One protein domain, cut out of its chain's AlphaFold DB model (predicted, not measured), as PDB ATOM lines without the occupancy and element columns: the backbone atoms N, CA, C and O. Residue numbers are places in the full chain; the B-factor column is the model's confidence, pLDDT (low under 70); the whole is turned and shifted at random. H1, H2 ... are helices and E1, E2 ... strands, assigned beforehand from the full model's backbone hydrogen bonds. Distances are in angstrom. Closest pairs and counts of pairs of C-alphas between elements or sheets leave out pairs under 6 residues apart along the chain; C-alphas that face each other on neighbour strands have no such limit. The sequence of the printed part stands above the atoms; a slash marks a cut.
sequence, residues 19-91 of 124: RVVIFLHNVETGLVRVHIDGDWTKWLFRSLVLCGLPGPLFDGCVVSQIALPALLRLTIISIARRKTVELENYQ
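AT A GLANCE: This is residues 19 to 91 of the 124 residues of an uncharacterized protein of Anisakis simplex (UniProt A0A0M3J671). Picture a long, narrow hairpin of two strands, E1 and E2, with the short strand E3 added along E2 near the hairpin's turn; the long helix H2 runs lengthwise near this small sheet and only grazes it. The small helix H1 lies beyond the end of E2, away from the turn, and a long loop, residues 48 to 61, leads back from it to E3; residues 45 to 52 stick out. The printed part has 73 residues, with three named strands and two named helices in the chain order E1, E2, H1, E3, H2; the sheet's order is E1, E2, E3, all antiparallel, and the class is mixed, helices and strands. The whole is only just compact, close to loose, with a radius of gyration of the C-alphas of 13.5 A, and its outline is a rod spanning 45 by 21 by 21 A.

IN THESE COORDINATES: Begin with the sheet and find C-alpha 20 at (-26.303, 4.672, 47.636), where strand E1, residues 20 to 28, starts; it runs 25.0 A from first to last C-alpha. After the turn at residues 29 and 30, strand E2, residues 31 to 38, comes back over 23.0 A to C-alpha 38 at (-22.816, 6.718, 49.195). The third strand, E3, is residues 62 to 64 and measures 7.1 A. For the longest helix, look at H2, residues 68 to 86: from C-alpha 68 at (-39.604, 14.832, 44.195) it runs 26.9 A to C-alpha 86 at (-18.800, 0.095, 35.503). The short helix H1, residues 41 to 47, measures 10.1 A.

HOW THE PARTS SIT: Start at E1 and E2, a hairpin of antiparallel strands whose directions stand at 159 degrees. Look at C-alphas 20 and 38, which face each other at 4.3 A, then at N 23 and O 35, 2.8 A apart and within hydrogen-bond range, and at N 33 and O 25, also 2.8 A. E2 is the inner strand, and its other neighbour, E3, is antiparallel to it at 129 degrees. There C-alphas 33 and 62 face each other at 4.3 A, and N 32 and O 63 are within hydrogen-bond range at 2.9 A. E1 and E3 are the edge strands. Moving outward, you find H2 on the sheet, which it only grazes with its residues 68 to 79. The closest C-alphas of E2 and H2 are those of Val 32 and Leu 68, 7.7 A apart. E1 and H2 are near each other, with 5 pairs of C-alphas within 10 A. H1 is not on the sheet, and it is apart from both E1 and H2. In H2 each O i to N i+4 pair is within hydrogen-bond range, while in H1 1 of 3 such pairs is, beside 2 of 4 O i to N i+3 pairs.

THE WHOLE: The two C-alphas farthest apart are those of Thr 29 and Asn 89, at 45.4 A. The printed part has no cut from residue 19 to residue 91. The links E1 to E2, E2 to H1 and E3 to H2 are tight, while the link from H1 to E3, with 14 residues, is long. Residues 45 to 52, of which 45 to 47 belong to H1, stand free. In the B-factor column you will find a mean pLDDT of 73.7 for the printed part of this model; residues 38 to 57 and 83 to 91 are under 70, and the mean for H1 is 47.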
ATOM      1  N   ARG A  19     -23.300   0.950  47.924       70.25
ATOM      2  CA  ARG A  19     -24.630   1.349  48.383       70.25
ATOM      3  C   ARG A  19     -24.756   2.853  48.203       70.25
ATOM      4  O   ARG A  19     -23.841   3.601  48.517       70.25
ATOM      5  N   VAL A  20     -25.894   3.267  47.659       76.81
ATOM      6  CA  VAL A  20     -26.303   4.672  47.636       76.81
ATOM      7  C   VAL A  20     -27.578   4.749  48.454       76.81
ATOM      8  O   VAL A  20     -28.511   3.981  48.204       76.81
ATOM      9  N   VAL A  21     -27.588   5.631  49.440       82.75
ATOM     10  CA  VAL A  21     -28.697   5.882  50.351       82.75
ATOM     11  C   VAL A  21     -29.186   7.299  50.097       82.75
ATOM     12  O   VAL A  21     -28.407   8.246  50.079       82.75
ATOM     13  N   ILE A  22     -30.488   7.443  49.862       86.31
ATOM     14  CA  ILE A  22     -31.122   8.744  49.660       86.31
ATOM     15  C   ILE A  22     -32.023   8.998  50.861       86.31
ATOM     16  O   ILE A  22     -33.023   8.304  51.052       86.31
ATOM     17  N   PHE A  23     -31.662   9.988  51.662       89.94
ATOM     18  CA  PHE A  23     -32.433  10.464  52.797       89.94
ATOM     19  C   PHE A  23     -33.369  11.588  52.356       89.94
ATOM     20  O   PHE A  23     -32.988  12.480  51.597       89.94
ATOM     21  N   LEU A  24     -34.598  11.547  52.864       91.50
ATOM     22  CA  LEU A  24     -35.631  12.543  52.608       91.50
ATOM     23  C   LEU A  24     -36.028  13.181  53.936       91.50
ATOM     24  O   LEU A  24     -36.544  12.502  54.820       91.50
ATOM     25  N   HIS A  25     -35.789  14.480  54.065       92.56
ATOM     26  CA  HIS A  25     -36.126  15.256  55.249       92.56
ATOM     27  C   HIS A  25     -37.186  16.298  54.900       92.56
ATOM     28  O   HIS A  25     -36.956  17.164  54.056       92.56
ATOM     29  N   ASN A  26     -38.345  16.244  55.552       91.19
ATOM     30  CA  ASN A  26     -39.385  17.251  55.358       91.19
ATOM     31  C   ASN A  26     -38.971  18.552  56.062       91.19
ATOM     32  O   ASN A  26     -38.706  18.532  57.260       91.19
ATOM     33  N   VAL A  27     -38.842  19.651  55.321       89.38
ATOM     34  CA  VAL A  27     -38.412  20.944  55.883       89.38
ATOM     35  C   VAL A  27     -39.634  21.771  56.258       89.38
ATOM     36  O   VAL A  27     -39.758  22.213  57.392       89.38
ATOM     37  N   GLU A  28     -40.555  21.918  55.311       90.75
ATOM     38  CA  GLU A  28     -41.804  22.667  55.438       90.75
ATOM     39  C   GLU A  28     -42.889  21.971  54.611       90.75
ATOM     40  O   GLU A  28     -42.605  21.085  53.803       90.75
ATOM     41  N   THR A  29     -44.151  22.372  54.767       88.81
ATOM     42  CA  THR A  29     -45.258  21.805  53.987       88.81
ATOM     43  C   THR A  29     -44.994  21.925  52.484       88.81
ATOM     44  O   THR A  29     -44.986  23.021  51.929       88.81
ATOM     45  N   GLY A  30     -44.790  20.785  51.821       88.44
ATOM     46  CA  GLY A  30     -44.527  20.718  50.385       88.44
ATOM     47  C   GLY A  30     -43.059  20.873  49.976       88.44
ATOM     48  O   GLY A  30     -42.792  20.807  48.775       88.44
ATOM     49  N   LEU A  31     -42.114  21.014  50.917       91.25
ATOM     50  CA  LEU A  31     -40.674  21.125  50.655       91.25
ATOM     51  C   LEU A  31     -39.882  20.015  51.354       91.25
ATOM     52  O   LEU A  31     -39.902  19.869  52.573       91.25
ATOM     53  N   VAL A  32     -39.109  19.267  50.568       91.00
ATOM     54  CA  VAL A  32     -38.302  18.143  51.044       91.00
ATOM     55  C   VAL A  32     -36.837  18.395  50.723       91.00
ATOM     56  O   VAL A  32     -36.470  18.618  49.570       91.00
ATOM     57  N   ARG A  33     -35.987  18.328  51.746       91.19
ATOM     58  CA  ARG A  33     -34.532  18.298  51.610       91.19
ATOM     59  C   ARG A  33     -34.082  16.872  51.333       91.19
ATOM     60  O   ARG A  33     -34.475  15.938  52.029       91.19
ATOM     61  N   VAL A  34     -33.237  16.723  50.328       88.62
ATOM     62  CA  VAL A  34     -32.671  15.448  49.909       88.62
ATOM     63  C   VAL A  34     -31.205  15.420  50.305       88.62
ATOM     64  O   VAL A  34     -30.454  16.326  49.954       88.62
ATOM     65  N   HIS A  35     -30.811  14.380  51.034       86.00
ATOM     66  CA  HIS A  35     -29.413  14.100  51.336       86.00
ATOM     67  C   HIS A  35     -29.026  12.767  50.702       86.00
ATOM     68  O   HIS A  35     -29.781  11.799  50.794       86.00
ATOM     69  N   ILE A  36     -27.899  12.721  50.000       80.69
ATOM     70  CA  ILE A  36     -27.471  11.525  49.272       80.69
ATOM     71  C   ILE A  36     -26.121  11.077  49.808       80.69
ATOM     72  O   ILE A  36     -25.097  11.695  49.531       80.69
ATOM     73  N   ASP A  37     -26.130   9.951  50.509       78.19
ATOM     74  CA  ASP A  37     -24.933   9.303  51.023       78.19
ATOM     75  C   ASP A  37     -24.580   8.087  50.162       78.19
ATOM     76  O   ASP A  37     -25.443   7.367  49.653       78.19
ATOM     77  N   GLY A  38     -23.295   7.850  49.965       69.69
ATOM     78  CA  GLY A  38     -22.816   6.718  49.195       69.69
ATOM     79  C   GLY A  38     -21.307   6.725  49.060       69.69
ATOM     80  O   GLY A  38     -20.669   7.776  49.081       69.69
ATOM     81  N   ASP A  39     -20.733   5.541  48.869       63.41
ATOM     82  CA  ASP A  39     -19.311   5.383  48.563       63.41
ATOM     83  C   ASP A  39     -19.045   5.867  47.123       63.41
ATOM     84  O   ASP A  39     -18.882   5.101  46.174       63.41
ATOM     85  N   TRP A  40     -19.031   7.190  46.943       58.16
ATOM     86  CA  TRP A  40     -18.769   7.861  45.672       58.16
ATOM     87  C   TRP A  40     -17.285   7.837  45.296       58.16
ATOM     88  O   TRP A  40     -16.915   8.388  44.269       58.16
ATOM     89  N   THR A  41     -16.395   7.243  46.088       49.38
ATOM     90  CA  THR A  41     -14.933   7.380  45.932       49.38
ATOM     91  C   THR A  41     -14.381   6.803  44.623       49.38
ATOM     92  O   THR A  41     -13.392   7.317  44.107       49.38
ATOM     93  N   LYS A  42     -15.058   5.832  43.994       53.22
ATOM     94  CA  LYS A  42     -14.775   5.423  42.597       53.22
ATOM     95  C   LYS A  42     -15.462   6.301  41.543       53.22
ATOM     96  O   LYS A  42     -14.962   6.454  40.430       53.22
ATOM     97  N   TRP A  43     -16.586   6.897  41.912       49.47
ATOM     98  CA  TRP A  43     -17.463   7.681  41.052       49.47
ATOM     99  C   TRP A  43     -17.026   9.131  40.891       49.47
ATOM    100  O   TRP A  43     -17.041   9.644  39.782       49.47
ATOM    101  N   LEU A  44     -16.603   9.800  41.961       45.59
ATOM    102  CA  LEU A  44     -16.226  11.209  41.967       45.59
ATOM    103  C   LEU A  44     -14.925  11.427  41.187       45.59
ATOM    104  O   LEU A  44     -14.850  12.345  40.380       45.59
ATOM    105  N   PHE A  45     -13.936  10.537  41.327       42.44
ATOM    106  CA  PHE A  45     -12.653  10.672  40.625       42.44
ATOM    107  C   PHE A  45     -12.771  10.445  39.104       42.44
ATOM    108  O   PHE A  45     -12.030  11.041  38.330       42.44
ATOM    109  N   ARG A  46     -13.749   9.647  38.650       43.09
ATOM    110  CA  ARG A  46     -14.021   9.431  37.216       43.09
ATOM    111  C   ARG A  46     -15.093  10.376  36.651       43.09
ATOM    112  O   ARG A  46     -15.038  10.725  35.475       43.09
ATOM    113  N   SER A  47     -16.040  10.824  37.478       43.16
ATOM    114  CA  SER A  47     -17.155  11.704  37.090       43.16
ATOM    115  C   SER A  47     -16.824  13.195  37.186       43.16
ATOM    116  O   SER A  47     -17.477  13.973  36.493       43.16
ATOM    117  N   LEU A  48     -15.827  13.608  37.981       43.22
ATOM    118  CA  LEU A  48     -15.336  14.995  37.973       43.22
ATOM    119  C   LEU A  48     -14.609  15.321  36.656       43.22
ATOM    120  O   LEU A  48     -14.602  16.469  36.229       43.22
ATOM    121  N   VAL A  49     -14.048  14.311  35.979       40.22
ATOM    122  CA  VAL A  49     -13.245  14.505  34.760       40.22
ATOM    123  C   VAL A  49     -14.054  14.301  33.469       40.22
ATOM    124  O   VAL A  49     -13.664  14.824  32.430       40.22
ATOM    125  N   LEU A  50     -15.198  13.598  33.486       39.66
ATOM    126  CA  LEU A  50     -15.885  13.193  32.243       39.66
ATOM    127  C   LEU A  50     -17.426  13.238  32.287       39.66
ATOM    128  O   LEU A  50     -18.068  12.320  31.797       39.66
ATOM    129  N   CYS A  51     -18.024  14.340  32.750       40.50
ATOM    130  CA  CYS A  51     -19.457  14.696  32.602       40.50
ATOM    131  C   CYS A  51     -20.347  14.462  33.836       40.50
ATOM    132  O   CYS A  51     -20.921  13.390  34.014       40.50
ATOM    133  N   GLY A  52     -20.591  15.554  34.568       49.00
ATOM    134  CA  GLY A  52     -21.902  15.911  35.123       49.00
ATOM    135  C   GLY A  52     -22.427  15.067  36.289       49.00
ATOM    136  O   GLY A  52     -22.435  13.832  36.267       49.00
ATOM    137  N   LEU A  53     -22.954  15.748  37.307       55.69
ATOM    138  CA  LEU A  53     -23.651  15.118  38.429       55.69
ATOM    139  C   LEU A  53     -24.671  14.054  37.964       55.69
ATOM    140  O   LEU A  53     -25.252  14.174  36.878       55.69
ATOM    141  N   PRO A  54     -24.868  12.975  38.741       55.62
ATOM    142  CA  PRO A  54     -25.773  11.886  38.400       55.62
ATOM    143  C   PRO A  54     -27.230  12.337  38.516       55.62
ATOM    144  O   PRO A  54     -27.926  12.015  39.463       55.62
ATOM    145  N   GLY A  55     -27.729  13.041  37.504       61.47
ATOM    146  CA  GLY A  55     -29.124  13.469  37.436       61.47
ATOM    147  C   GLY A  55     -29.404  14.822  38.104       61.47
ATOM    148  O   GLY A  55     -28.483  15.525  38.510       61.47
ATOM    149  N   PRO A  56     -30.686  15.221  38.151       63.34
ATOM    150  CA  PRO A  56     -31.101  16.565  38.551       63.34
ATOM    151  C   PRO A  56     -31.071  16.809  40.068       63.34
ATOM    152  O   PRO A  56     -31.107  17.964  40.481       63.34
ATOM    153  N   LEU A  57     -31.023  15.756  40.898       69.19
ATOM    154  CA  LEU A  57     -30.856  15.897  42.346       69.19
ATOM    155  C   LEU A  57     -29.385  15.823  42.732       69.19
ATOM    156  O   LEU A  57     -28.654  14.935  42.296       69.19
ATOM    157  N   PHE A  58     -28.999  16.726  43.620       72.62
ATOM    158  CA  PHE A  58     -27.687  16.774  44.242       72.62
ATOM    159  C   PHE A  58     -27.833  16.807  45.761       72.62
ATOM    160  O   PHE A  58     -28.919  17.063  46.289       72.62
ATOM    161  N   ASP A  59     -26.745  16.504  46.457       77.38
ATOM    162  CA  ASP A  59     -26.755  16.451  47.910       77.38
ATOM    163  C   ASP A  59     -27.069  17.823  48.534       77.38
ATOM    164  O   ASP A  59     -26.527  18.845  48.115       77.38
ATOM    165  N   GLY A  60     -27.979  17.858  49.509       78.75
ATOM    166  CA  GLY A  60     -28.454  19.088  50.149       78.75
ATOM    167  C   GLY A  60     -29.519  19.861  49.361       78.75
ATOM    168  O   GLY A  60     -29.949  20.928  49.803       78.75
ATOM    169  N   CYS A  61     -29.981  19.341  48.219       85.12
ATOM    170  CA  CYS A  61     -31.021  19.977  47.412       85.12
ATOM    171  C   CYS A  61     -32.375  20.000  48.146       85.12
ATOM    172  O   CYS A  61     -32.766  19.022  48.785       85.12
ATOM    173  N   VAL A  62     -33.118  21.104  48.028       89.00
ATOM    174  CA  VAL A  62     -34.502  21.228  48.511       89.00
ATOM    175  C   VAL A  62     -35.429  21.258  47.306       89.00
ATOM    176  O   VAL A  62     -35.264  22.080  46.408       89.00
ATOM    177  N   VAL A  63     -36.399  20.352  47.276       88.56
ATOM    178  CA  VAL A  63     -37.324  20.187  46.153       88.56
ATOM    179  C   VAL A  63     -38.766  20.159  46.629       88.56
ATOM    180  O   VAL A  63     -39.063  19.788  47.765       88.56
ATOM    181  N   SER A  64     -39.686  20.511  45.732       91.75
ATOM    182  CA  SER A  64     -41.113  20.341  45.994       91.75
ATOM    183  C   SER A  64     -41.465  18.860  46.138       91.75
ATOM    184  O   SER A  64     -41.033  18.031  45.332       91.75
ATOM    185  N   GLN A  65     -42.322  18.536  47.104       90.50
ATOM    186  CA  GLN A  65     -42.855  17.189  47.319       90.50
ATOM    187  C   GLN A  65     -43.563  16.625  46.073       90.50
ATOM    188  O   GLN A  65     -43.551  15.415  45.863       90.50
ATOM    189  N   ILE A  66     -44.130  17.484  45.218       92.38
ATOM    190  CA  ILE A  66     -44.806  17.073  43.975       92.38
ATOM    191  C   ILE A  66     -43.787  16.654  42.905       92.38
ATOM    192  O   ILE A  66     -43.990  15.667  42.200       92.38
ATOM    193  N   ALA A  67     -42.671  17.377  42.795       88.44
ATOM    194  CA  ALA A  67     -41.623  17.101  41.810       88.44
ATOM    195  C   ALA A  67     -40.651  15.994  42.262       88.44
ATOM    196  O   ALA A  67     -40.042  15.316  41.429       88.44
ATOM    197  N   LEU A  68     -40.528  15.781  43.577       89.69
ATOM    198  CA  LEU A  68     -39.604  14.832  44.195       89.69
ATOM    199  C   LEU A  68     -39.671  13.412  43.591       89.69
ATOM    200  O   LEU A  68     -38.613  12.887  43.242       89.69
ATOM    201  N   PRO A  69     -40.845  12.775  43.385       90.25
ATOM    202  CA  PRO A  69     -40.903  11.408  42.867       90.25
ATOM    203  C   PRO A  69     -40.329  11.273  41.454       90.25
ATOM    204  O   PRO A  69     -39.661  10.283  41.146       90.25
ATOM    205  N   ALA A  70     -40.569  12.262  40.589       89.69
ATOM    206  CA  ALA A  70     -40.054  12.261  39.224       89.69
ATOM    207  C   ALA A  70     -38.528  12.418  39.219       89.69
ATOM    208  O   ALA A  70     -37.818  11.631  38.589       89.69
ATOM    209  N   LEU A  71     -38.025  13.385  39.986       87.31
ATOM    210  CA  LEU A  71     -36.597  13.656  40.091       87.31
ATOM    211  C   LEU A  71     -35.848  12.458  40.709       87.31
ATOM    212  O   LEU A  71     -34.798  12.056  40.198       87.31
ATOM    213  N   LEU A  72     -36.407  11.828  41.751       87.69
ATOM    214  CA  LEU A  72     -35.819  10.642  42.383       87.69
ATOM    215  C   LEU A  72     -35.710   9.475  41.404       87.69
ATOM    216  O   LEU A  72     -34.655   8.852  41.314       87.69
ATOM    217  N   ARG A  73     -36.761   9.199  40.624       89.75
ATOM    218  CA  ARG A  73     -36.731   8.136  39.605       89.75
ATOM    219  C   ARG A  73     -35.638   8.381  38.570       89.75
ATOM    220  O   ARG A  73     -34.891   7.458  38.256       89.75
ATOM    221  N   LEU A  74     -35.517   9.611  38.069       86.44
ATOM    222  CA  LEU A  74     -34.481   9.977  37.098       86.44
ATOM    223  C   LEU A  74     -33.073   9.791  37.671       86.44
ATOM    224  O   LEU A  74     -32.198   9.261  36.986       86.44
ATOM    225  N   THR A  75     -32.880  10.168  38.933       84.56
ATOM    226  CA  THR A  75     -31.608  10.031  39.657       84.56
ATOM    227  C   THR A  75     -31.260   8.563  39.909       84.56
ATOM    228  O   THR A  75     -30.150   8.125  39.635       84.56
ATOM    229  N   ILE A  76     -32.225   7.740  40.325       84.06
ATOM    230  CA  ILE A  76     -32.012   6.298  40.511       84.06
ATOM    231  C   ILE A  76     -31.674   5.622  39.176       84.06
ATOM    232  O   ILE A  76     -30.749   4.814  39.111       84.06
ATOM    233  N   ILE A  77     -32.384   5.962  38.095       84.44
ATOM    234  CA  ILE A  77     -32.118   5.411  36.760       84.44
ATOM    235  C   ILE A  77     -30.733   5.837  36.260       84.44
ATOM    236  O   ILE A  77     -30.013   5.009  35.697       84.44
ATOM    237  N   SER A  78     -30.341   7.098  36.452       82.00
ATOM    238  CA  SER A  78     -29.029   7.595  36.025       82.00
ATOM    239  C   SER A  78     -27.895   6.904  36.791       82.00
ATOM    240  O   SER A  78     -26.939   6.434  36.167       82.00
ATOM    241  N   ILE A  79     -28.048   6.740  38.111       77.81
ATOM    242  CA  ILE A  79     -27.111   6.005  38.969       77.81
ATOM    243  C   ILE A  79     -27.030   4.540  38.527       77.81
ATOM    244  O   ILE A  79     -25.938   4.019  38.302       77.81
ATOM    245  N   ALA A  80     -28.167   3.869  38.332       77.00
ATOM    246  CA  ALA A  80     -28.204   2.466  37.919       77.00
ATOM    247  C   ALA A  80     -27.550   2.237  36.545       77.00
ATOM    248  O   ALA A  80     -26.807   1.269  36.365       77.00
ATOM    249  N   ARG A  81     -27.779   3.133  35.575       75.25
ATOM    250  CA  ARG A  81     -27.161   3.052  34.239       75.25
ATOM    251  C   ARG A  81     -25.644   3.171  34.301       75.25
ATOM    252  O   ARG A  81     -24.951   2.380  33.675       75.25
ATOM    253  N   ARG A  82     -25.125   4.124  35.070       73.50
ATOM    254  CA  ARG A  82     -23.676   4.303  35.236       73.50
ATOM    255  C   ARG A  82     -23.051   3.139  36.026       73.50
ATOM    256  O   ARG A  82     -22.051   2.605  35.563       73.50
ATOM    257  N   LYS A  83     -23.704   2.620  37.084       69.25
ATOM    258  CA  LYS A  83     -23.279   1.370  37.769       69.25
ATOM    259  C   LYS A  83     -23.201   0.186  36.805       69.25
ATOM    260  O   LYS A  83     -22.324  -0.661  36.914       69.25
ATOM    261  N   THR A  84     -24.123   0.131  35.847       65.94
ATOM    262  CA  THR A  84     -24.145  -0.913  34.819       65.94
ATOM    263  C   THR A  84     -22.947  -0.799  33.870       65.94
ATOM    264  O   THR A  84     -22.390  -1.821  33.499       65.94
ATOM    265  N   VAL A  85     -22.517   0.411  33.500       61.44
ATOM    266  CA  VAL A  85     -21.330   0.627  32.647       61.44
ATOM    267  C   VAL A  85     -20.025   0.275  33.369       61.44
ATOM    268  O   VAL A  85     -19.070  -0.153  32.730       61.44
ATOM    269  N   GLU A  86     -19.976   0.433  34.690       62.44
ATOM    270  CA  GLU A  86     -18.800   0.095  35.503       62.44
ATOM    271  C   GLU A  86     -18.636  -1.403  35.774       62.44
ATOM    272  O   GLU A  86     -17.575  -1.831  36.229       62.44
ATOM    273  N   LEU A  87     -19.651  -2.220  35.478       65.75
ATOM    274  CA  LEU A  87     -19.500  -3.667  35.524       65.75
ATOM    275  C   LEU A  87     -18.479  -4.089  34.456       65.75
ATOM    276  O   LEU A  87     -18.736  -3.945  33.265       65.75
ATOM    277  N   GLU A  88     -17.360  -4.682  34.878       59.91
ATOM    278  CA  GLU A  88     -16.265  -5.140  33.995       59.91
ATOM    279  C   GLU A  88     -16.746  -6.052  32.846       59.91
ATOM    280  O   GLU A  88     -16.150  -6.080  31.775       59.91
ATOM    281  N   ASN A  89     -17.873  -6.748  33.037       63.72
ATOM    282  CA  ASN A  89     -18.489  -7.637  32.047       63.72
ATOM    283  C   ASN A  89     -19.705  -7.032  31.318       63.72
ATOM    284  O   ASN A  89     -20.477  -7.761  30.675       63.72
ATOM    285  N   TYR A  90     -19.938  -5.722  31.422       65.25
ATOM    286  CA  TYR A  90     -21.057  -5.103  30.728       65.25
ATOM    287  C   TYR A  90     -20.757  -4.919  29.242       65.25
ATOM    288  O   TYR A  90     -20.124  -3.969  28.796       65.25
ATOM    289  N   GLN A  91     -21.280  -5.849  28.454       67.69
ATOM    290  CA  GLN A  91     -21.387  -5.707  27.010       67.69
ATOM    291  C   GLN A  91     -22.718  -5.031  26.693       67.69
ATOM    292  O   GLN A  91     -23.774  -5.544  27.079       67.69
TER     293      GLN A  91